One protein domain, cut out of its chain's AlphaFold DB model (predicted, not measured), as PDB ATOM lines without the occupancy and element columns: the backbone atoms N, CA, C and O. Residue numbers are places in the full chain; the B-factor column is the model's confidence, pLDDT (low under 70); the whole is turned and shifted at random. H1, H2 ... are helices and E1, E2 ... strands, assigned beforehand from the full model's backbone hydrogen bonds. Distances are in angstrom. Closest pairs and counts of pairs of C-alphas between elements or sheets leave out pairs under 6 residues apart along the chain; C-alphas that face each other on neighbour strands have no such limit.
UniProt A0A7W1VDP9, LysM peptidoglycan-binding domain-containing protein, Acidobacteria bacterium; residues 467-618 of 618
ATOM      1  N   LYS A 467     -39.732 -92.556 -44.419       77.88
ATOM      2  CA  LYS A 467     -39.298 -92.447 -45.815       77.88
ATOM      3  C   LYS A 467     -40.355 -91.667 -46.594       77.88
ATOM      4  O   LYS A 467     -41.531 -92.020 -46.558       77.88
ATOM      5  N   LEU A 468     -39.959 -90.642 -47.344       67.25
ATOM      6  CA  LEU A 468     -40.861 -89.967 -48.282       67.25
ATOM      7  C   LEU A 468     -40.751 -90.592 -49.671       67.25
ATOM      8  O   LEU A 468     -39.650 -90.809 -50.182       67.25
ATOM      9  N   LYS A 469     -41.888 -90.858 -50.320       61.81
ATOM     10  CA  LYS A 469     -41.904 -91.324 -51.710       61.81
ATOM     11  C   LYS A 469     -41.310 -90.224 -52.615       61.81
ATOM     12  O   LYS A 469     -41.841 -89.117 -52.634       61.81
ATOM     13  N   PRO A 470     -40.265 -90.492 -53.422       43.19
ATOM     14  CA  PRO A 470     -39.478 -89.431 -54.061       43.19
ATOM     15  C   PRO A 470     -40.181 -88.643 -55.183       43.19
ATOM     16  O   PRO A 470     -39.569 -87.727 -55.725       43.19
ATOM     17  N   VAL A 471     -41.430 -88.962 -55.538       38.44
ATOM     18  CA  VAL A 471     -42.070 -88.531 -56.800       38.44
ATOM     19  C   VAL A 471     -42.961 -87.281 -56.676       38.44
ATOM     20  O   VAL A 471     -43.309 -86.706 -57.697       38.44
ATOM     21  N   ASN A 472     -43.310 -86.849 -55.459       45.28
ATOM     22  CA  ASN A 472     -44.179 -85.690 -55.211       45.28
ATOM     23  C   ASN A 472     -43.528 -84.735 -54.197       45.28
ATOM     24  O   ASN A 472     -42.814 -85.198 -53.302       45.28
ATOM     25  N   ASP A 473     -43.854 -83.442 -54.260       53.12
ATOM     26  CA  ASP A 473     -43.606 -82.481 -53.174       53.12
ATOM     27  C   ASP A 473     -44.611 -82.715 -52.037       53.12
ATOM     28  O   ASP A 473     -45.549 -81.948 -51.833       53.12
ATOM     29  N   ILE A 474     -44.446 -83.832 -51.321       60.25
ATOM     30  CA  ILE A 474     -45.297 -84.200 -50.184       60.25
ATOM     31  C   ILE A 474     -45.158 -83.120 -49.111       60.25
ATOM     32  O   ILE A 474     -44.077 -82.931 -48.554       60.25
ATOM     33  N   ARG A 475     -46.270 -82.452 -48.805       61.84
ATOM     34  CA  ARG A 475     -46.368 -81.459 -47.736       61.84
ATOM     35  C   ARG A 475     -47.078 -82.066 -46.548       61.84
ATOM     36  O   ARG A 475     -48.140 -82.660 -46.702       61.84
ATOM     37  N   LEU A 476     -46.529 -81.885 -45.358       60.12
ATOM     38  CA  LEU A 476     -47.212 -82.236 -44.119       60.12
ATOM     39  C   LEU A 476     -47.466 -80.952 -43.335       60.12
ATOM     40  O   LEU A 476     -46.589 -80.087 -43.242       60.12
ATOM     41  N   SER A 477     -48.653 -80.831 -42.738       57.88
ATOM     42  CA  SER A 477     -48.839 -79.839 -41.682       57.88
ATOM     43  C   SER A 477     -47.883 -80.163 -40.530       57.88
ATOM     44  O   SER A 477     -47.620 -81.346 -40.283       57.88
ATOM     45  N   PRO A 478     -47.373 -79.166 -39.784       52.75
ATOM     46  CA  PRO A 478     -46.532 -79.429 -38.616       52.75
ATOM     47  C   PRO A 478     -47.179 -80.413 -37.626       52.75
ATOM     48  O   PRO A 478     -46.498 -81.258 -37.052       52.75
ATOM     49  N   GLN A 479     -48.510 -80.388 -37.493       55.69
ATOM     50  CA  GLN A 479     -49.259 -81.291 -36.615       55.69
ATOM     51  C   GLN A 479     -49.286 -82.737 -37.132       55.69
ATOM     52  O   GLN A 479     -49.055 -83.674 -36.365       55.69
ATOM     53  N   VAL A 480     -49.531 -82.933 -38.434       66.62
ATOM     54  CA  VAL A 480     -49.478 -84.259 -39.070       66.62
ATOM     55  C   VAL A 480     -48.044 -84.794 -39.062       66.62
ATOM     56  O   VAL A 480     -47.848 -85.963 -38.746       66.62
ATOM     57  N   ALA A 481     -47.038 -83.949 -39.299       62.31
ATOM     58  CA  ALA A 481     -45.623 -84.305 -39.196       62.31
ATOM     59  C   ALA A 481     -45.245 -84.797 -37.784       62.31
ATOM     60  O   ALA A 481     -44.677 -85.879 -37.642       62.31
ATOM     61  N   VAL A 482     -45.621 -84.063 -36.728       63.12
ATOM     62  CA  VAL A 482     -45.356 -84.455 -35.329       63.12
ATOM     63  C   VAL A 482     -46.074 -85.757 -34.953       63.12
ATOM     64  O   VAL A 482     -45.480 -86.620 -34.303       63.12
ATOM     65  N   ARG A 483     -47.337 -85.934 -35.364       71.88
ATOM     66  CA  ARG A 483     -48.090 -87.175 -35.108       71.88
ATOM     67  C   ARG A 483     -47.501 -88.364 -35.860       71.88
ATOM     68  O   ARG A 483     -47.276 -89.402 -35.245       71.88
ATOM     69  N   LEU A 484     -47.180 -88.203 -37.144       77.00
ATOM     70  CA  LEU A 484     -46.509 -89.235 -37.935       77.00
ATOM     71  C   LEU A 484     -45.132 -89.583 -37.371       77.00
ATOM     72  O   LEU A 484     -44.793 -90.755 -37.372       77.00
ATOM     73  N   GLY A 485     -44.367 -88.627 -36.833       72.69
ATOM     74  CA  GLY A 485     -43.093 -88.912 -36.168       72.69
ATOM     75  C   GLY A 485     -43.246 -89.798 -34.928       72.69
ATOM     76  O   GLY A 485     -42.506 -90.767 -34.770       72.69
ATOM     77  N   LYS A 486     -44.257 -89.538 -34.086       72.19
ATOM     78  CA  LYS A 486     -44.579 -90.393 -32.926       72.19
ATOM     79  C   LYS A 486     -45.047 -91.788 -33.359       72.19
ATOM     80  O   LYS A 486     -44.564 -92.784 -32.833       72.19
ATOM     81  N   ILE A 487     -45.926 -91.860 -34.361       82.50
ATOM     82  CA  ILE A 487     -46.412 -93.123 -34.940       82.50
ATOM     83  C   ILE A 487     -45.265 -93.912 -35.589       82.50
ATOM     84  O   ILE A 487     -45.204 -95.123 -35.423       82.50
ATOM     85  N   ALA A 488     -44.341 -93.247 -36.289       82.19
ATOM     86  CA  ALA A 488     -43.179 -93.868 -36.922       82.19
ATOM     87  C   ALA A 488     -42.186 -94.416 -35.894       82.19
ATOM     88  O   ALA A 488     -41.682 -95.518 -36.084       82.19
ATOM     89  N   ALA A 489     -41.942 -93.690 -34.799       70.75
ATOM     90  CA  ALA A 489     -41.105 -94.162 -33.700       70.75
ATOM     91  C   ALA A 489     -41.705 -95.411 -33.031       70.75
ATOM     92  O   ALA A 489     -41.039 -96.442 -32.967       70.75
ATOM     93  N   ASP A 490     -42.974 -95.363 -32.615       77.75
ATOM     94  CA  ASP A 490     -43.670 -96.511 -32.014       77.75
ATOM     95  C   ASP A 490     -43.749 -97.710 -32.976       77.75
ATOM     96  O   ASP A 490     -43.539 -98.856 -32.576       77.75
ATOM     97  N   TYR A 491     -44.022 -97.458 -34.259       88.44
ATOM     98  CA  TYR A 491     -44.074 -98.497 -35.286       88.44
ATOM     99  C   TYR A 491     -42.699 -99.127 -35.521       88.44
ATOM    100  O   TYR A 491     -42.602-100.351 -35.619       88.44
ATOM    101  N   TYR A 492     -41.630 -98.327 -35.543       86.12
ATOM    102  CA  TYR A 492     -40.264 -98.827 -35.652       86.12
ATOM    103  C   TYR A 492     -39.868 -99.659 -34.428       86.12
ATOM    104  O   TYR A 492     -39.333-100.750 -34.596       86.12
ATOM    105  N   GLN A 493     -40.207 -99.229 -33.208       84.31
ATOM    106  CA  GLN A 493     -39.994-100.036 -31.998       84.31
ATOM    107  C   GLN A 493     -40.770-101.367 -32.046       84.31
ATOM    108  O   GLN A 493     -40.269-102.400 -31.612       84.31
ATOM    109  N   ALA A 494     -41.975-101.376 -32.625       83.38
ATOM    110  CA  ALA A 494     -42.815-102.570 -32.722       83.38
ATOM    111  C   ALA A 494     -42.488-103.513 -33.903       83.38
ATOM    112  O   ALA A 494     -43.009-104.636 -33.931       83.38
ATOM    113  N   THR A 495     -41.702-103.084 -34.903       87.75
ATOM    114  CA  THR A 495     -41.505-103.826 -36.175       87.75
ATOM    115  C   THR A 495     -40.079-103.824 -36.739       87.75
ATOM    116  O   THR A 495     -39.785-104.625 -37.624       87.75
ATOM    117  N   GLY A 496     -39.203-102.918 -36.294       84.62
ATOM    118  CA  GLY A 496     -37.900-102.637 -36.909       84.62
ATOM    119  C   GLY A 496     -37.968-101.957 -38.288       84.62
ATOM    120  O   GLY A 496     -36.946-101.845 -38.963       84.62
ATOM    121  N   LYS A 497     -39.154-101.529 -38.747       86.62
ATOM    122  CA  LYS A 497     -39.390-101.021 -40.110       86.62
ATOM    123  C   LYS A 497     -39.761 -99.534 -40.100       86.62
ATOM    124  O   LYS A 497     -40.469 -99.058 -39.219       86.62
ATOM    125  N   ASN A 498     -39.306 -98.796 -41.113       85.44
ATOM    126  CA  ASN A 498     -39.686 -97.393 -41.330       85.44
ATOM    127  C   ASN A 498     -41.046 -97.294 -42.041       85.44
ATOM    128  O   ASN A 498     -41.381 -98.158 -42.851       85.44
ATOM    129  N   LEU A 499     -41.778 -96.203 -41.816       86.81
ATOM    130  CA  LEU A 499     -43.002 -95.877 -42.556       86.81
ATOM    131  C   LEU A 499     -42.689 -95.165 -43.873       86.81
ATOM    132  O   LEU A 499     -41.833 -94.283 -43.906       86.81
ATOM    133  N   THR A 500     -43.426 -95.477 -44.941       84.62
ATOM    134  CA  THR A 500     -43.315 -94.771 -46.227       84.62
ATOM    135  C   THR A 500     -44.516 -93.844 -46.438       84.62
ATOM    136  O   THR A 500     -45.614 -94.317 -46.728       84.62
ATOM    137  N   ILE A 501     -44.330 -92.524 -46.356       81.06
ATOM    138  CA  ILE A 501     -45.384 -91.539 -46.664       81.06
ATOM    139  C   ILE A 501     -45.430 -91.294 -48.177       81.06
ATOM    140  O   ILE A 501     -44.398 -91.164 -48.843       81.06
ATOM    141  N   THR A 502     -46.640 -91.254 -48.728       72.56
ATOM    142  CA  THR A 502     -46.914 -91.191 -50.171       72.56
ATOM    143  C   THR A 502     -47.696 -89.957 -50.609       72.56
ATOM    144  O   THR A 502     -47.538 -89.549 -51.760       72.56
ATOM    145  N   ASP A 503     -48.464 -89.345 -49.706       69.12
ATOM    146  CA  ASP A 503     -49.151 -88.064 -49.901       69.12
ATOM    147  C   ASP A 503     -49.455 -87.404 -48.537       69.12
ATOM    148  O   ASP A 503     -49.313 -88.044 -47.491       69.12
ATOM    149  N   GLY A 504     -49.861 -86.136 -48.544       68.88
ATOM    150  CA  GLY A 504     -50.064 -85.309 -47.350       68.88
ATOM    151  C   GLY A 504     -51.139 -84.240 -47.556       68.88
ATOM    152  O   GLY A 504     -52.189 -84.519 -48.135       68.88
ATOM    153  N   ASN A 505     -50.895 -83.013 -47.100       67.19
ATOM    154  CA  ASN A 505     -51.753 -81.872 -47.413       67.19
ATOM    155  C   ASN A 505     -51.808 -81.641 -48.931       67.19
ATOM    156  O   ASN A 505     -50.802 -81.793 -49.625       67.19
ATOM    157  N   ARG A 506     -52.961 -81.197 -49.440       65.88
ATOM    158  CA  ARG A 506     -53.119 -80.749 -50.831       65.88
ATOM    159  C   ARG A 506     -53.702 -79.342 -50.862       65.88
ATOM    160  O   ARG A 506     -54.676 -79.049 -50.170       65.88
ATOM    161  N   THR A 507     -53.170 -78.481 -51.720       63.72
ATOM    162  CA  THR A 507     -53.795 -77.195 -52.044       63.72
ATOM    163  C   THR A 507     -55.111 -77.405 -52.812       63.72
ATOM    164  O   THR A 507     -55.315 -78.451 -53.440       63.72
ATOM    165  N   PRO A 508     -56.004 -76.395 -52.875       69.44
ATOM    166  CA  PRO A 508     -57.201 -76.454 -53.717       69.44
ATOM    167  C   PRO A 508     -56.921 -76.738 -55.202       69.44
ATOM    168  O   PRO A 508     -57.773 -77.311 -55.875       69.44
ATOM    169  N   LEU A 509     -55.737 -76.374 -55.716       61.28
ATOM    170  CA  LEU A 509     -55.339 -76.631 -57.104       61.28
ATOM    171  C   LEU A 509     -54.929 -78.093 -57.325       61.28
ATOM    172  O   LEU A 509     -55.403 -78.723 -58.267       61.28
ATOM    173  N   GLU A 510     -54.116 -78.658 -56.432       62.66
ATOM    174  CA  GLU A 510     -53.733 -80.078 -56.472       62.66
ATOM    175  C   GLU A 510     -54.949 -80.981 -56.246       62.66
ATOM    176  O   GLU A 510     -55.168 -81.942 -56.987       62.66
ATOM    177  N   GLN A 511     -55.815 -80.626 -55.291       75.69
ATOM    178  CA  GLN A 511     -57.093 -81.307 -55.122       75.69
ATOM    179  C   GLN A 511     -57.995 -81.119 -56.352       75.69
ATOM    180  O   GLN A 511     -58.692 -82.061 -56.716       75.69
ATOM    181  N   GLY A 512     -57.946 -79.977 -57.045       65.62
ATOM    182  CA  GLY A 512     -58.640 -79.757 -58.317       65.62
ATOM    183  C   GLY A 512     -58.202 -80.728 -59.418       65.62
ATOM    184  O   GLY A 512     -59.052 -81.363 -60.047       65.62
ATOM    185  N   PHE A 513     -56.894 -80.953 -59.587       64.06
ATOM    186  CA  PHE A 513     -56.375 -81.999 -60.479       64.06
ATOM    187  C   PHE A 513     -56.828 -83.409 -60.062       64.06
ATOM    188  O   PHE A 513     -57.191 -84.226 -60.915       64.06
ATOM    189  N   MET A 514     -56.891 -83.691 -58.757       71.94
ATOM    190  CA  MET A 514     -57.448 -84.951 -58.256       71.94
ATOM    191  C   MET A 514     -58.951 -85.078 -58.548       71.94
ATOM    192  O   MET A 514     -59.397 -86.150 -58.956       71.94
ATOM    193  N   MET A 515     -59.733 -83.999 -58.441       78.31
ATOM    194  CA  MET A 515     -61.152 -84.006 -58.807       78.31
ATOM    195  C   MET A 515     -61.352 -84.253 -60.305       78.31
ATOM    196  O   MET A 515     -62.175 -85.096 -60.652       78.31
ATOM    197  N   ILE A 516     -60.563 -83.629 -61.192       64.31
ATOM    198  CA  ILE A 516     -60.579 -83.918 -62.644       64.31
ATOM    199  C   ILE A 516     -60.398 -85.417 -62.899       64.31
ATOM    200  O   ILE A 516     -61.184 -86.035 -63.625       64.31
ATOM    201  N   LYS A 517     -59.382 -86.019 -62.270       58.22
ATOM    202  CA  LYS A 517     -59.085 -87.451 -62.381       58.22
ATOM    203  C   LYS A 517     -60.277 -88.306 -61.945       58.22
ATOM    204  O   LYS A 517     -60.654 -89.217 -62.677       58.22
ATOM    205  N   GLN A 518     -60.900 -87.993 -60.805       67.25
ATOM    206  CA  GLN A 518     -62.047 -88.743 -60.275       67.25
ATOM    207  C   GLN A 518     -63.336 -88.538 -61.093       67.25
ATOM    208  O   GLN A 518     -64.093 -89.493 -61.277       67.25
ATOM    209  N   ILE A 519     -63.578 -87.340 -61.636       68.94
ATOM    210  CA  ILE A 519     -64.725 -87.041 -62.511       68.94
ATOM    211  C   ILE A 519     -64.632 -87.852 -63.807       68.94
ATOM    212  O   ILE A 519     -65.592 -88.528 -64.181       68.94
ATOM    213  N   ARG A 520     -63.463 -87.851 -64.459       70.12
ATOM    214  CA  ARG A 520     -63.237 -88.562 -65.730       70.12
ATOM    215  C   ARG A 520     -63.414 -90.070 -65.611       70.12
ATOM    216  O   ARG A 520     -64.017 -90.680 -66.488       70.12
ATOM    217  N   ILE A 521     -62.971 -90.662 -64.502       54.88
ATOM    218  CA  ILE A 521     -63.183 -92.090 -64.207       54.88
ATOM    219  C   ILE A 521     -64.532 -92.372 -63.515       54.88
ATOM    220  O   ILE A 521     -64.737 -93.468 -62.998       54.88
ATOM    221  N   ARG A 522     -65.454 -91.394 -63.502       72.06
ATOM    222  CA  ARG A 522     -66.824 -91.470 -62.951       72.06
ATOM    223  C   ARG A 522     -66.902 -91.886 -61.472       72.06
ATOM    224  O   ARG A 522     -67.921 -92.394 -61.014       72.06
ATOM    225  N   LYS A 523     -65.851 -91.619 -60.693       59.09
ATOM    226  CA  LYS A 523     -65.718 -92.009 -59.278       59.09
ATOM    227  C   LYS A 523     -66.177 -90.962 -58.263       59.09
ATOM    228  O   LYS A 523     -65.944 -91.145 -57.073       59.09
ATOM    229  N   LEU A 524     -66.933 -89.932 -58.658       64.06
ATOM    230  CA  LEU A 524     -67.573 -89.022 -57.685       64.06
ATOM    231  C   LEU A 524     -68.452 -89.755 -56.642       64.06
ATOM    232  O   LEU A 524     -68.657 -89.267 -55.529       64.06
ATOM    233  N   GLY A 525     -68.907 -90.972 -56.963       65.00
ATOM    234  CA  GLY A 525     -69.588 -91.885 -56.045       65.00
ATOM    235  C   GLY A 525     -68.834 -92.210 -54.743       65.00
ATOM    236  O   GLY A 525     -69.499 -92.554 -53.770       65.00
ATOM    237  N   ILE A 526     -67.509 -92.028 -54.664       58.03
ATOM    238  CA  ILE A 526     -66.727 -92.300 -53.439       58.03
ATOM    239  C   ILE A 526     -66.801 -91.172 -52.395       58.03
ATOM    240  O   ILE A 526     -66.584 -91.406 -51.211       58.03
ATOM    241  N   TYR A 527     -67.130 -89.942 -52.804       57.41
ATOM    242  CA  TYR A 527     -67.085 -88.781 -51.912       57.41
ATOM    243  C   TYR A 527     -68.287 -88.726 -50.968       57.41
ATOM    244  O   TYR A 527     -69.431 -88.841 -51.409       57.41
ATOM    245  N   ARG A 528     -68.050 -88.501 -49.669       66.81
ATOM    246  CA  ARG A 528     -69.112 -88.422 -48.645       66.81
ATOM    247  C   ARG A 528     -70.060 -87.233 -48.853       66.81
ATOM    248  O   ARG A 528     -71.257 -87.363 -48.625       66.81
ATOM    249  N   ARG A 529     -69.537 -86.084 -49.296       69.62
ATOM    250  CA  ARG A 529     -70.307 -84.864 -49.602       69.62
ATOM    251  C   ARG A 529     -70.719 -84.851 -51.076       69.62
ATOM    252  O   ARG A 529     -69.941 -84.449 -51.939       69.62
ATOM    253  N   LYS A 530     -71.922 -85.364 -51.366       80.81
ATOM    254  CA  LYS A 530     -72.478 -85.451 -52.733       80.81
ATOM    255  C   LYS A 530     -72.776 -84.078 -53.326       80.81
ATOM    256  O   LYS A 530     -72.471 -83.847 -54.487       80.81
ATOM    257  N   ASP A 531     -73.297 -83.185 -52.498       74.44
ATOM    258  CA  ASP A 531     -73.463 -81.757 -52.758       74.44
ATOM    259  C   ASP A 531     -72.153 -81.112 -53.241       74.44
ATOM    260  O   ASP A 531     -72.070 -80.635 -54.372       74.44
ATOM    261  N   ALA A 532     -71.087 -81.220 -52.445       73.62
ATOM    262  CA  ALA A 532     -69.783 -80.644 -52.768       73.62
ATOM    263  C   ALA A 532     -69.159 -81.261 -54.035       73.62
ATOM    264  O   ALA A 532     -68.565 -80.567 -54.862       73.62
ATOM    265  N   ALA A 533     -69.310 -82.578 -54.208       78.19
ATOM    266  CA  ALA A 533     -68.841 -83.290 -55.392       78.19
ATOM    267  C   ALA A 533     -69.556 -82.822 -56.672       78.19
ATOM    268  O   ALA A 533     -68.927 -82.748 -57.728       78.19
ATOM    269  N   MET A 534     -70.850 -82.495 -56.581       85.81
ATOM    270  CA  MET A 534     -71.659 -82.013 -57.702       85.81
ATOM    271  C   MET A 534     -71.365 -80.554 -58.062       85.81
ATOM    272  O   MET A 534     -71.261 -80.259 -59.247       85.81
ATOM    273  N   GLU A 535     -71.136 -79.663 -57.091       80.88
ATOM    274  CA  GLU A 535     -70.672 -78.287 -57.365       80.88
ATOM    275  C   GLU A 535     -69.347 -78.281 -58.152       80.88
ATOM    276  O   GLU A 535     -69.206 -77.597 -59.167       80.88
ATOM    277  N   ILE A 536     -68.384 -79.111 -57.734       86.31
ATOM    278  CA  ILE A 536     -67.100 -79.297 -58.433       86.31
ATOM    279  C   ILE A 536     -67.325 -79.892 -59.830       86.31
ATOM    280  O   ILE A 536     -66.672 -79.472 -60.788       86.31
ATOM    281  N   LYS A 537     -68.256 -80.845 -59.972       88.38
ATOM    282  CA  LYS A 537     -68.620 -81.391 -61.284       88.38
ATOM    283  C   LYS A 537     -69.205 -80.314 -62.199       88.38
ATOM    284  O   LYS A 537     -68.834 -80.270 -63.364       88.38
ATOM    285  N   GLN A 538     -70.047 -79.419 -61.684       84.00
ATOM    286  CA  GLN A 538     -70.617 -78.327 -62.469       84.00
ATOM    287  C   GLN A 538     -69.528 -77.365 -62.967       84.00
ATOM    288  O   GLN A 538     -69.550 -76.969 -64.130       84.00
ATOM    289  N   ALA A 539     -68.536 -77.038 -62.132       79.44
ATOM    290  CA  ALA A 539     -67.381 -76.248 -62.562       79.44
ATOM    291  C   ALA A 539     -66.545 -76.966 -63.633       79.44
ATOM    292  O   ALA A 539     -66.167 -76.347 -64.626       79.44
ATOM    293  N   TYR A 540     -66.312 -78.274 -63.475       88.75
ATOM    294  CA  TYR A 540     -65.667 -79.105 -64.494       88.75
ATOM    295  C   TYR A 540     -66.433 -79.071 -65.825       88.75
ATOM    296  O   TYR A 540     -65.841 -78.781 -66.862       88.75
ATOM    297  N   ASP A 541     -67.742 -79.335 -65.800       85.88
ATOM    298  CA  ASP A 541     -68.589 -79.390 -66.994       85.88
ATOM    299  C   ASP A 541     -68.633 -78.021 -67.707       85.88
ATOM    300  O   ASP A 541     -68.449 -77.951 -68.923       85.88
ATOM    301  N   ASN A 542     -68.777 -76.925 -66.950       81.19
ATOM    302  CA  ASN A 542     -68.761 -75.553 -67.475       81.19
ATOM    303  C   ASN A 542     -67.407 -75.191 -68.116       81.19
ATOM    304  O   ASN A 542     -67.364 -74.595 -69.193       81.19
ATOM    305  N   ALA A 543     -66.293 -75.559 -67.478       75.56
ATOM    306  CA  ALA A 543     -64.950 -75.291 -67.990       75.56
ATOM    307  C   ALA A 543     -64.631 -76.127 -69.246       75.56
ATOM    308  O   ALA A 543     -64.015 -75.628 -70.191       75.56
ATOM    309  N   VAL A 544     -65.110 -77.376 -69.296       76.62
ATOM    310  CA  VAL A 544     -65.035 -78.243 -70.481       76.62
ATOM    311  C   VAL A 544     -65.876 -77.685 -71.634       76.62
ATOM    312  O   VAL A 544     -65.394 -77.664 -72.766       76.62
ATOM    313  N   ALA A 545     -67.079 -77.163 -71.371       82.44
ATOM    314  CA  ALA A 545     -67.898 -76.496 -72.388       82.44
ATOM    315  C   ALA A 545     -67.196 -75.261 -72.988       82.44
ATOM    316  O   ALA A 545     -67.272 -75.025 -74.193       82.44
ATOM    317  N   GLN A 546     -66.426 -74.531 -72.174       80.88
ATOM    318  CA  GLN A 546     -65.564 -73.417 -72.597       80.88
ATOM    319  C   GLN A 546     -64.238 -73.865 -73.251       80.88
ATOM    320  O   GLN A 546     -63.396 -73.026 -73.560       80.88
ATOM    321  N   ARG A 547     -64.032 -75.176 -73.468       80.06
ATOM    322  CA  ARG A 547     -62.817 -75.783 -74.055       80.06
ATOM    323  C   ARG A 547     -61.514 -75.423 -73.322       80.06
ATOM    324  O   ARG A 547     -60.446 -75.381 -73.931       80.06
ATOM    325  N   LYS A 548     -61.589 -75.173 -72.012       66.69
ATOM    326  CA  LYS A 548     -60.423 -74.861 -71.176       66.69
ATOM    327  C   LYS A 548     -59.474 -76.061 -71.056       66.69
ATOM    328  O   LYS A 548     -59.899 -77.213 -71.062       66.69
ATOM    329  N   SER A 549     -58.179 -75.784 -70.913       66.94
ATOM    330  CA  SER A 549     -57.153 -76.806 -70.642       66.94
ATOM    331  C   SER A 549     -57.278 -77.386 -69.230       66.94
ATOM    332  O   SER A 549     -57.784 -76.718 -68.334       66.94
ATOM    333  N   ASP A 550     -56.735 -78.581 -68.975       56.88
ATOM    334  CA  ASP A 550     -56.758 -79.221 -67.645       56.88
ATOM    335  C   ASP A 550     -56.233 -78.326 -66.515       56.88
ATOM    336  O   ASP A 550     -56.760 -78.369 -65.407       56.88
ATOM    337  N   LYS A 551     -55.233 -77.477 -66.789       57.22
ATOM    338  CA  LYS A 551     -54.719 -76.495 -65.825       57.22
ATOM    339  C   LYS A 551     -55.758 -75.417 -65.503       57.22
ATOM    340  O   LYS A 551     -55.928 -75.077 -64.339       57.22
ATOM    341  N   GLN A 552     -56.471 -74.920 -66.512       58.12
ATOM    342  CA  GLN A 552     -57.544 -73.934 -66.348       58.12
ATOM    343  C   GLN A 552     -58.798 -74.554 -65.714       58.12
ATOM    344  O   GLN A 552     -59.382 -73.952 -64.823       58.12
ATOM    345  N   ILE A 553     -59.162 -75.786 -66.084       67.06
ATOM    346  CA  ILE A 553     -60.231 -76.554 -65.427       67.06
ATOM    347  C   ILE A 553     -59.876 -76.785 -63.950       67.06
ATOM    348  O   ILE A 553     -60.725 -76.612 -63.081       67.06
ATOM    349  N   ALA A 554     -58.621 -77.126 -63.635       56.12
ATOM    350  CA  ALA A 554     -58.173 -77.297 -62.254       56.12
ATOM    351  C   ALA A 554     -58.181 -75.971 -61.482       56.12
ATOM    352  O   ALA A 554     -58.492 -75.978 -60.296       56.12
ATOM    353  N   GLN A 555     -57.891 -74.840 -62.136       59.59
ATOM    354  CA  GLN A 555     -58.017 -73.502 -61.551       59.59
ATOM    355  C   GLN A 555     -59.483 -73.132 -61.272       59.59
ATOM    356  O   GLN A 555     -59.779 -72.721 -60.154       59.59
ATOM    357  N   ASP A 556     -60.401 -73.341 -62.221       62.78
ATOM    358  CA  ASP A 556     -61.843 -73.109 -62.039       62.78
ATOM    359  C   ASP A 556     -62.414 -73.997 -60.914       62.78
ATOM    360  O   ASP A 556     -63.121 -73.527 -60.021       62.78
ATOM    361  N   ILE A 557     -62.040 -75.281 -60.887       79.81
ATOM    362  CA  ILE A 557     -62.390 -76.198 -59.796       79.81
ATOM    363  C   ILE A 557     -61.757 -75.750 -58.475       79.81
ATOM    364  O   ILE A 557     -62.402 -75.841 -57.434       79.81
ATOM    365  N   ALA A 558     -60.522 -75.246 -58.481       64.50
ATOM    366  CA  ALA A 558     -59.869 -74.734 -57.281       64.50
ATOM    367  C   ALA A 558     -60.559 -73.482 -56.726       64.50
ATOM    368  O   ALA A 558     -60.497 -73.269 -55.517       64.50
ATOM    369  N   VAL A 559     -61.224 -72.672 -57.561       67.12
ATOM    370  CA  VAL A 559     -62.114 -71.595 -57.093       67.12
ATOM    371  C   VAL A 559     -63.295 -72.197 -56.335       67.12
ATOM    372  O   VAL A 559     -63.506 -71.819 -55.188       67.12
ATOM    373  N   VAL A 560     -63.985 -73.201 -56.887       77.75
ATOM    374  CA  VAL A 560     -65.096 -73.872 -56.182       77.75
ATOM    375  C   VAL A 560     -64.633 -74.586 -54.911       77.75
ATOM    376  O   VAL A 560     -65.279 -74.465 -53.878       77.75
ATOM    377  N   ILE A 561     -63.483 -75.265 -54.920       71.81
ATOM    378  CA  ILE A 561     -62.920 -75.892 -53.715       71.81
ATOM    379  C   ILE A 561     -62.566 -74.830 -52.664       71.81
ATOM    380  O   ILE A 561     -62.848 -75.036 -51.487       71.81
ATOM    381  N   LYS A 562     -62.008 -73.676 -53.061       60.47
ATOM    382  CA  LYS A 562     -61.813 -72.536 -52.150       60.47
ATOM    383  C   LYS A 562     -63.149 -72.037 -51.605       60.47
ATOM    384  O   LYS A 562     -63.249 -71.836 -50.407       60.47
ATOM    385  N   GLU A 563     -64.178 -71.893 -52.438       63.06
ATOM    386  CA  GLU A 563     -65.527 -71.495 -52.016       63.06
ATOM    387  C   GLU A 563     -66.223 -72.515 -51.104       63.06
ATOM    388  O   GLU A 563     -67.061 -72.131 -50.291       63.06
ATOM    389  N   GLN A 564     -65.884 -73.797 -51.210       75.00
ATOM    390  CA  GLN A 564     -66.355 -74.844 -50.310       75.00
ATOM    391  C   GLN A 564     -65.633 -74.789 -48.965       75.00
ATOM    392  O   GLN A 564     -66.302 -74.767 -47.931       75.00
ATOM    393  N   ILE A 565     -64.299 -74.681 -48.970       62.75
ATOM    394  CA  ILE A 565     -63.477 -74.463 -47.767       62.75
ATOM    395  C   ILE A 565     -64.013 -73.235 -47.008       62.75
ATOM    396  O   ILE A 565     -64.409 -73.357 -45.854       62.75
ATOM    397  N   ASN A 566     -64.233 -72.140 -47.743       57.38
ATOM    398  CA  ASN A 566     -64.908 -70.898 -47.347       57.38
ATOM    399  C   ASN A 566     -66.320 -71.038 -46.729       57.38
ATOM    400  O   ASN A 566     -66.873 -70.054 -46.238       57.38
ATOM    401  N   LYS A 567     -66.938 -72.222 -46.786       62.34
ATOM    402  CA  LYS A 567     -68.253 -72.557 -46.207       62.34
ATOM    403  C   LYS A 567     -68.168 -73.724 -45.206       62.34
ATOM    404  O   LYS A 567     -69.195 -74.245 -44.779       62.34
ATOM    405  N   GLY A 568     -66.965 -74.201 -44.883       56.19
ATOM    406  CA  GLY A 568     -66.724 -75.393 -44.060       56.19
ATOM    407  C   GLY A 568     -66.970 -76.734 -44.723       56.19
ATOM    408  O   GLY A 568     -67.034 -77.784 -44.072       56.19
ATOM    409  N   VAL A 569     -67.079 -76.717 -46.041       69.06
ATOM    410  CA  VAL A 569     -67.289 -77.885 -46.875       69.06
ATOM    411  C   VAL A 569     -65.935 -78.321 -47.424       69.06
ATOM    412  O   VAL A 569     -65.280 -77.604 -48.165       69.06
ATOM    413  N   TYR A 570     -65.492 -79.524 -47.065       70.56
ATOM    414  CA  TYR A 570     -64.233 -80.076 -47.563       70.56
ATOM    415  C   TYR A 570     -64.566 -81.332 -48.338       70.56
ATOM    416  O   TYR A 570     -65.076 -82.301 -47.772       70.56
ATOM    417  N   ILE A 571     -64.273 -81.313 -49.636       76.75
ATOM    418  CA  ILE A 571     -64.439 -82.485 -50.493       76.75
ATOM    419  C   ILE A 571     -63.448 -83.606 -50.126       76.75
ATOM    420  O   ILE A 571     -63.706 -84.768 -50.408       76.75
ATOM    421  N   SER A 572     -62.333 -83.283 -49.464       74.81
ATOM    422  CA  SER A 572     -61.258 -84.220 -49.121       74.81
ATOM    423  C   SER A 572     -60.604 -83.846 -47.780       74.81
ATOM    424  O   SER A 572     -60.356 -82.654 -47.573       74.81
ATOM    425  N   PRO A 573     -60.277 -84.805 -46.887       66.50
ATOM    426  CA  PRO A 573     -59.514 -84.545 -45.659       66.50
ATOM    427  C   PRO A 573     -58.152 -83.882 -45.913       66.50
ATOM    428  O   PRO A 573     -57.747 -82.996 -45.174       66.50
ATOM    429  N   HIS A 574     -57.496 -84.180 -47.037       71.88
ATOM    430  CA  HIS A 574     -56.215 -83.562 -47.410       71.88
ATOM    431  C   HIS A 574     -56.253 -82.025 -47.552       71.88
ATOM    432  O   HIS A 574     -55.203 -81.391 -47.559       71.88
ATOM    433  N   LEU A 575     -57.445 -81.419 -47.648       68.00
ATOM    434  CA  LEU A 575     -57.648 -79.963 -47.638       68.00
ATOM    435  C   LEU A 575     -57.724 -79.351 -46.222       68.00
ATOM    436  O   LEU A 575     -57.801 -78.133 -46.089       68.00
ATOM    437  N   ARG A 576     -57.789 -80.173 -45.166       64.88
ATOM    438  CA  ARG A 576     -57.966 -79.758 -43.760       64.88
ATOM    439  C   ARG A 576     -56.670 -79.776 -42.950       64.88
ATOM    440  O   ARG A 576     -56.720 -79.619 -41.735       64.88
ATOM    441  N   ASN A 577     -55.528 -80.009 -43.598       64.44
ATOM    442  CA  ASN A 577     -54.221 -80.162 -42.950       64.44
ATOM    443  C   ASN A 577     -54.176 -81.305 -41.908       64.44
ATOM    444  O   ASN A 577     -53.371 -81.273 -40.973       64.44
ATOM    445  N   ASN A 578     -55.066 -82.296 -42.055       66.50
ATOM    446  CA  ASN A 578     -55.381 -83.315 -41.050       66.50
ATOM    447  C   ASN A 578     -55.224 -84.761 -41.542       66.50
ATOM    448  O   ASN A 578     -55.785 -85.664 -40.921       66.50
ATOM    449  N   ALA A 579     -54.518 -84.986 -42.653       68.31
ATOM    450  CA  ALA A 579     -54.414 -86.305 -43.260       68.31
ATOM    451  C   ALA A 579     -53.075 -86.552 -43.966       68.31
ATOM    452  O   ALA A 579     -52.420 -85.615 -44.427       68.31
ATOM    453  N   ALA A 580     -52.696 -87.824 -44.069       79.38
ATOM    454  CA  ALA A 580     -51.556 -88.297 -44.845       79.38
ATOM    455  C   ALA A 580     -51.782 -89.728 -45.346       79.38
ATOM    456  O   ALA A 580     -52.395 -90.546 -44.660       79.38
ATOM    457  N   ASP A 581     -51.224 -90.041 -46.514       82.25
ATOM    458  CA  ASP A 581     -51.317 -91.370 -47.113       82.25
ATOM    459  C   ASP A 581     -50.026 -92.149 -46.836       82.25
ATOM    460  O   ASP A 581     -48.951 -91.791 -47.329       82.25
ATOM    461  N   VAL A 582     -50.117 -93.234 -46.070       82.94
ATOM    462  CA  VAL A 582     -48.989 -94.109 -45.708       82.94
ATOM    463  C   VAL A 582     -49.051 -95.374 -46.552       82.94
ATOM    464  O   VAL A 582     -50.056 -96.072 -46.545       82.94
ATOM    465  N   ARG A 583     -47.995 -95.711 -47.291       81.12
ATOM    466  CA  ARG A 583     -47.936 -96.963 -48.061       81.12
ATOM    467  C   ARG A 583     -48.156 -98.163 -47.129       81.12
ATOM    468  O   ARG A 583     -47.557 -98.214 -46.061       81.12
ATOM    469  N   PHE A 584     -48.975 -99.132 -47.551       79.50
ATOM    470  CA  PHE A 584     -49.053-100.445 -46.884       79.50
ATOM    471  C   PHE A 584     -48.504-101.588 -47.737       79.50
ATOM    472  O   PHE A 584     -48.372-102.712 -47.253       79.50
ATOM    473  N   SER A 585     -48.218-101.345 -49.022       71.50
ATOM    474  CA  SER A 585     -47.729-102.381 -49.940       71.50
ATOM    475  C   SER A 585     -46.382-102.984 -49.515       71.50
ATOM    476  O   SER A 585     -46.037-104.066 -49.968       71.50
ATOM    477  N   ASP A 586     -45.620-102.260 -48.694       70.12
ATOM    478  CA  ASP A 586     -44.348-102.623 -48.058       70.12
ATOM    479  C   ASP A 586     -44.507-103.156 -46.615       70.12
ATOM    480  O   ASP A 586     -43.518-103.532 -45.993       70.12
ATOM    481  N   MET A 587     -45.737-103.230 -46.093       81.12
ATOM    482  CA  MET A 587     -46.051-103.775 -44.767       81.12
ATOM    483  C   MET A 587     -46.580-105.210 -44.865       81.12
ATOM    484  O   MET A 587     -47.465-105.497 -45.682       81.12
ATOM    485  N   GLU A 588     -46.127-106.095 -43.979       85.38
ATOM    486  CA  GLU A 588     -46.712-107.431 -43.800       85.38
ATOM    487  C   GLU A 588     -48.057-107.359 -43.054       85.38
ATOM    488  O   GLU A 588     -48.406-106.338 -42.464       85.38
ATOM    489  N   ALA A 589     -48.842-108.442 -43.053       78.06
ATOM    490  CA  ALA A 589     -50.166-108.447 -42.417       78.06
ATOM    491  C   ALA A 589     -50.116-108.117 -40.908       78.06
ATOM    492  O   ALA A 589     -50.957-107.360 -40.419       78.06
ATOM    493  N   GLY A 590     -49.107-108.623 -40.188       78.19
ATOM    494  CA  GLY A 590     -48.884-108.297 -38.775       78.19
ATOM    495  C   GLY A 590     -48.463-106.840 -38.553       78.19
ATOM    496  O   GLY A 590     -48.947-106.194 -37.625       78.19
ATOM    497  N   ASP A 591     -47.629-106.293 -39.440       86.06
ATOM    498  CA  ASP A 591     -47.203-104.891 -39.379       86.06
ATOM    499  C   ASP A 591     -48.374-103.935 -39.633       86.06
ATOM    500  O   ASP A 591     -48.524-102.942 -38.928       86.06
ATOM    501  N   ARG A 592     -49.257-104.261 -40.586       85.06
ATOM    502  CA  ARG A 592     -50.484-103.494 -40.866       85.06
ATOM    503  C   ARG A 592     -51.397-103.412 -39.645       85.06
ATOM    504  O   ARG A 592     -51.910-102.340 -39.339       85.06
ATOM    505  N   ALA A 593     -51.578-104.525 -38.931       82.25
ATOM    506  CA  ALA A 593     -52.373-104.553 -37.705       82.25
ATOM    507  C   ALA A 593     -51.744-103.686 -36.598       82.25
ATOM    508  O   ALA A 593     -52.440-102.865 -35.998       82.25
ATOM    509  N   LYS A 594     -50.422-103.798 -36.388       86.25
ATOM    510  CA  LYS A 594     -49.665-102.942 -35.455       86.25
ATOM    511  C   LYS A 594     -49.767-101.463 -35.831       86.25
ATOM    512  O   LYS A 594     -50.036-100.635 -34.968       86.25
ATOM    513  N   PHE A 595     -49.610-101.125 -37.111       89.12
ATOM    514  CA  PHE A 595     -49.738 -99.758 -37.613       89.12
ATOM    515  C   PHE A 595     -51.113 -99.166 -37.289       89.12
ATOM    516  O   PHE A 595     -51.182 -98.088 -36.706       89.12
ATOM    517  N   ILE A 596     -52.202 -99.888 -37.576       85.44
ATOM    518  CA  ILE A 596     -53.567 -99.439 -37.260       85.44
ATOM    519  C   ILE A 596     -53.751 -99.240 -35.746       85.44
ATOM    520  O   ILE A 596     -54.286 -98.217 -35.325       85.44
ATOM    521  N   GLN A 597     -53.262-100.167 -34.912       82.69
ATOM    522  CA  GLN A 597     -53.312-100.026 -33.449       82.69
ATOM    523  C   GLN A 597     -52.558 -98.779 -32.953       82.69
ATOM    524  O   GLN A 597     -53.070 -98.050 -32.105       82.69
ATOM    525  N   ILE A 598     -51.374 -98.505 -33.504       82.56
ATOM    526  CA  ILE A 598     -50.552 -97.344 -33.141       82.56
ATOM    527  C   ILE A 598     -51.199 -96.041 -33.632       82.56
ATOM    528  O   ILE A 598     -51.275 -95.078 -32.875       82.56
ATOM    529  N   VAL A 599     -51.742 -95.994 -34.851       77.94
ATOM    530  CA  VAL A 599     -52.481 -94.815 -35.339       77.94
ATOM    531  C   VAL A 599     -53.688 -94.516 -34.440       77.94
ATOM    532  O   VAL A 599     -53.864 -93.368 -34.026       77.94
ATOM    533  N   ASN A 600     -54.453 -95.545 -34.058       76.00
ATOM    534  CA  ASN A 600     -55.589 -95.411 -33.143       76.00
ATOM    535  C   ASN A 600     -55.153 -94.921 -31.744       76.00
ATOM    536  O   ASN A 600     -55.822 -94.065 -31.166       76.00
ATOM    537  N   LYS A 601     -54.006 -95.389 -31.216       76.94
ATOM    538  CA  LYS A 601     -53.394 -94.892 -29.960       76.94
ATOM    539  C   LYS A 601     -53.129 -93.380 -30.005       76.94
ATOM    540  O   LYS A 601     -53.269 -92.708 -28.987       76.94
ATOM    541  N   TYR A 602     -52.788 -92.838 -31.175       74.94
ATOM    542  CA  TYR A 602     -52.588 -91.401 -31.404       74.94
ATOM    543  C   TYR A 602     -53.839 -90.679 -31.947       74.94
ATOM    544  O   TYR A 602     -53.723 -89.604 -32.540       74.94
ATOM    545  N   GLY A 603     -55.034 -91.251 -31.751       71.56
ATOM    546  CA  GLY A 603     -56.319 -90.629 -32.096       71.56
ATOM    547  C   GLY A 603     -56.579 -90.472 -33.598       71.56
ATOM    548  O   GLY A 603     -57.432 -89.673 -33.985       71.56
ATOM    549  N   GLY A 604     -55.825 -91.175 -34.445       72.06
ATOM    550  CA  GLY A 604     -56.054 -91.210 -35.887       72.06
ATOM    551  C   GLY A 604     -57.041 -92.303 -36.280       72.06
ATOM    552  O   GLY A 604     -57.148 -93.328 -35.615       72.06
ATOM    553  N   GLU A 605     -57.733 -92.096 -37.394       76.12
ATOM    554  CA  GLU A 605     -58.535 -93.106 -38.076       76.12
ATOM    555  C   GLU A 605     -57.784 -93.584 -39.322       76.12
ATOM    556  O   GLU A 605     -57.268 -92.770 -40.093       76.12
ATOM    557  N   VAL A 606     -57.754 -94.902 -39.544       75.50
ATOM    558  CA  VAL A 606     -57.175 -95.506 -40.752       75.50
ATOM    559  C   VAL A 606     -58.277 -95.976 -41.694       75.50
ATOM    560  O   VAL A 606     -59.070 -96.852 -41.350       75.50
ATOM    561  N   VAL A 607     -58.274 -95.457 -42.920       74.38
ATOM    562  CA  VAL A 607     -59.046 -95.988 -44.046       74.38
ATOM    563  C   VAL A 607     -58.083 -96.724 -44.979       74.38
ATOM    564  O   VAL A 607     -57.029 -96.212 -45.341       74.38
ATOM    565  N   THR A 608     -58.416 -97.958 -45.357       66.69
ATOM    566  CA  THR A 608     -57.571 -98.759 -46.260       66.69
ATOM    567  C   THR A 608     -57.968 -98.503 -47.709       66.69
ATOM    568  O   THR A 608     -59.092 -98.821 -48.097       66.69
ATOM    569  N   GLU A 609     -57.055 -97.955 -48.512       62.00
ATOM    570  CA  GLU A 609     -57.232 -97.803 -49.960       62.00
ATOM    571  C   GLU A 609     -56.516 -98.933 -50.732       62.00
ATOM    572  O   GLU A 609     -56.293-100.022 -50.206       62.00
ATOM    573  N   LYS A 610     -56.208 -98.740 -52.024       57.59
ATOM    574  CA  LYS A 610     -55.703 -99.821 -52.893       57.59
ATOM    575  C   LYS A 610     -54.217-100.154 -52.689       57.59
ATOM    576  O   LYS A 610     -53.824-101.296 -52.919       57.59
ATOM    577  N   ASP A 611     -53.400 -99.176 -52.306       62.53
ATOM    578  CA  ASP A 611     -51.942 -99.309 -52.121       62.53
ATOM    579  C   ASP A 611     -51.377 -98.519 -50.917       62.53
ATOM    580  O   ASP A 611     -50.199 -98.666 -50.566       62.53
ATOM    581  N   HIS A 612     -52.223 -97.725 -50.258       75.50
ATOM    582  CA  HIS A 612     -51.907 -96.901 -49.096       75.50
ATOM    583  C   HIS A 612     -53.046 -96.927 -48.060       75.50
ATOM    584  O   HIS A 612     -54.207 -97.198 -48.369       75.50
ATOM    585  N   PHE A 613     -52.686 -96.687 -46.806       78.94
ATOM    586  CA  PHE A 613     -53.571 -96.310 -45.723       78.94
ATOM    587  C   PHE A 613     -53.758 -94.801 -45.776       78.94
ATOM    588  O   PHE A 613     -52.795 -94.056 -45.594       78.94
ATOM    589  N   HIS A 614     -54.988 -94.358 -45.991       76.88
ATOM    590  CA  HIS A 614     -55.358 -92.981 -45.734       76.88
ATOM    591  C   HIS A 614     -55.517 -92.807 -44.221       76.88
ATOM    592  O   HIS A 614     -56.401 -93.414 -43.610       76.88
ATOM    593  N   VAL A 615     -54.636 -92.020 -43.608       76.25
ATOM    594  CA  VAL A 615     -54.705 -91.682 -42.184       76.25
ATOM    595  C   VAL A 615     -55.278 -90.284 -42.049       76.25
ATOM    596  O   VAL A 615     -54.746 -89.345 -42.638       76.25
ATOM    597  N   GLN A 616     -56.327 -90.139 -41.244       75.31
ATOM    598  CA  GLN A 616     -56.939 -88.850 -40.924       75.31
ATOM    599  C   GLN A 616     -57.093 -88.684 -39.411       75.31
ATOM    600  O   GLN A 616     -57.288 -89.658 -38.689       75.31
ATOM    601  N   TRP A 617     -57.076 -87.447 -38.925       67.88
ATOM    602  CA  TRP A 617     -57.400 -87.118 -37.534       67.88
ATOM    603  C   TRP A 617     -58.589 -86.152 -37.489       67.88
ATOM    604  O   TRP A 617     -58.694 -85.267 -38.341       67.88
ATOM    605  N   ARG A 618     -59.501 -86.342 -36.532       60.53
ATOM    606  CA  ARG A 618     -60.728 -85.534 -36.405       60.53
ATOM    607  C   ARG A 618     -60.491 -84.194 -35.721       60.53
ATOM    608  O   ARG A 618     -59.668 -84.164 -34.783       60.53
TER     609      ARG A 618
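AT A GLANCE: This is residues 467 to 618 of the 618 residues of the protein "LysM peptidoglycan-binding domain-containing protein" of Acidobacteria bacterium (UniProt A0A7W1VDP9). Two lobes lie end to end: one is a strongly twisted four-stranded sheet with H1 and H6 packed over one face, the other a helical cluster in which H4 and H5 form a hairpin, H2 crosses H5, and short H3 lies close by. Residues 504 to 507 and 566 to 578 join the lobes. The 152 printed residues hold six named helices and four named strands, in the order H1 E1 H2 H3 H4 H5 E2 H6 E3 E4, a mixed class; the sheet order is E1 E2 E4 E3, antiparallel. The whole is compact, with a radius of gyration of the C-alphas of 16.9 A, and only just a rod, spanning 55 by 27 by 26 A.

IN THESE COORDINATES: H1, residues 478 to 495, begins at C-alpha (-46.532, -79.429, -38.616) and is 25.0 A long. E1 is residues 499 to 503; residues 467 to 468 pair with its residues 500 to 501, parallel. H2 is residues 508 to 520, 18.1 A, and H3 residues 523 to 526. H4, residues 530 to 545, is 22.1 A long, and H5, residues 550 to 565, 21.5 A, ending at C-alpha (-63.477, -74.463, -47.767). E2 is residues 579 to 583, H6 residues 589 to 601, 18.7 A, and E3 residues 604 to 608. E4, residues 612 to 617, ends at C-alpha (-57.400, -87.118, -37.534).

HOW THE PARTS SIT: Within hydrogen-bond range are N 502 and O 581, 2.8 A, between E1 and E2; N 613 and O 582, 2.7 A, between E2 and E4; and N 605 and O 616, 2.8 A, between E4 and E3, which form a hairpin. E2, H6 and E3 make a split strand-helix-strand unit, with E4 between the two strands, and a right-handed crossover. H1 and H6 on one face give two layers, one of helices and one of strands. H6 runs along E4, at 3 degrees on the local plane. H1 touches H6 with residues 487 to 495 alone, at a steep tilt of 44 degrees, opposite ways; the closest C-alphas, of Ile 487 and Ile 598, are 6.2 A apart. H2, H3, H4 and H5 are not on the sheet. H5 touches H2, closest at C-alphas of Gly 512 and Ala 554, 4.7 A, and H4, closest at those of Ala 543 and Ile 553, 5.5 A, at a shallow tilt of 30 degrees, opposite ways. Every O i to N i+4 pair is within hydrogen-bond range in H1, H2, H4, H5 and H6; H3 is too short for one.

THE WHOLE: The farthest C-alphas, of Gln 493 and Gln 546, are 54.9 A apart. The printed part has no cut and ends at the chain's last residue. The link from H5 to E2, 13 residues, is long; the others are tight. Mean pLDDT of the printed part is 71.6, with 67 residues under 70, among them 468 to 482 and 548 to 556.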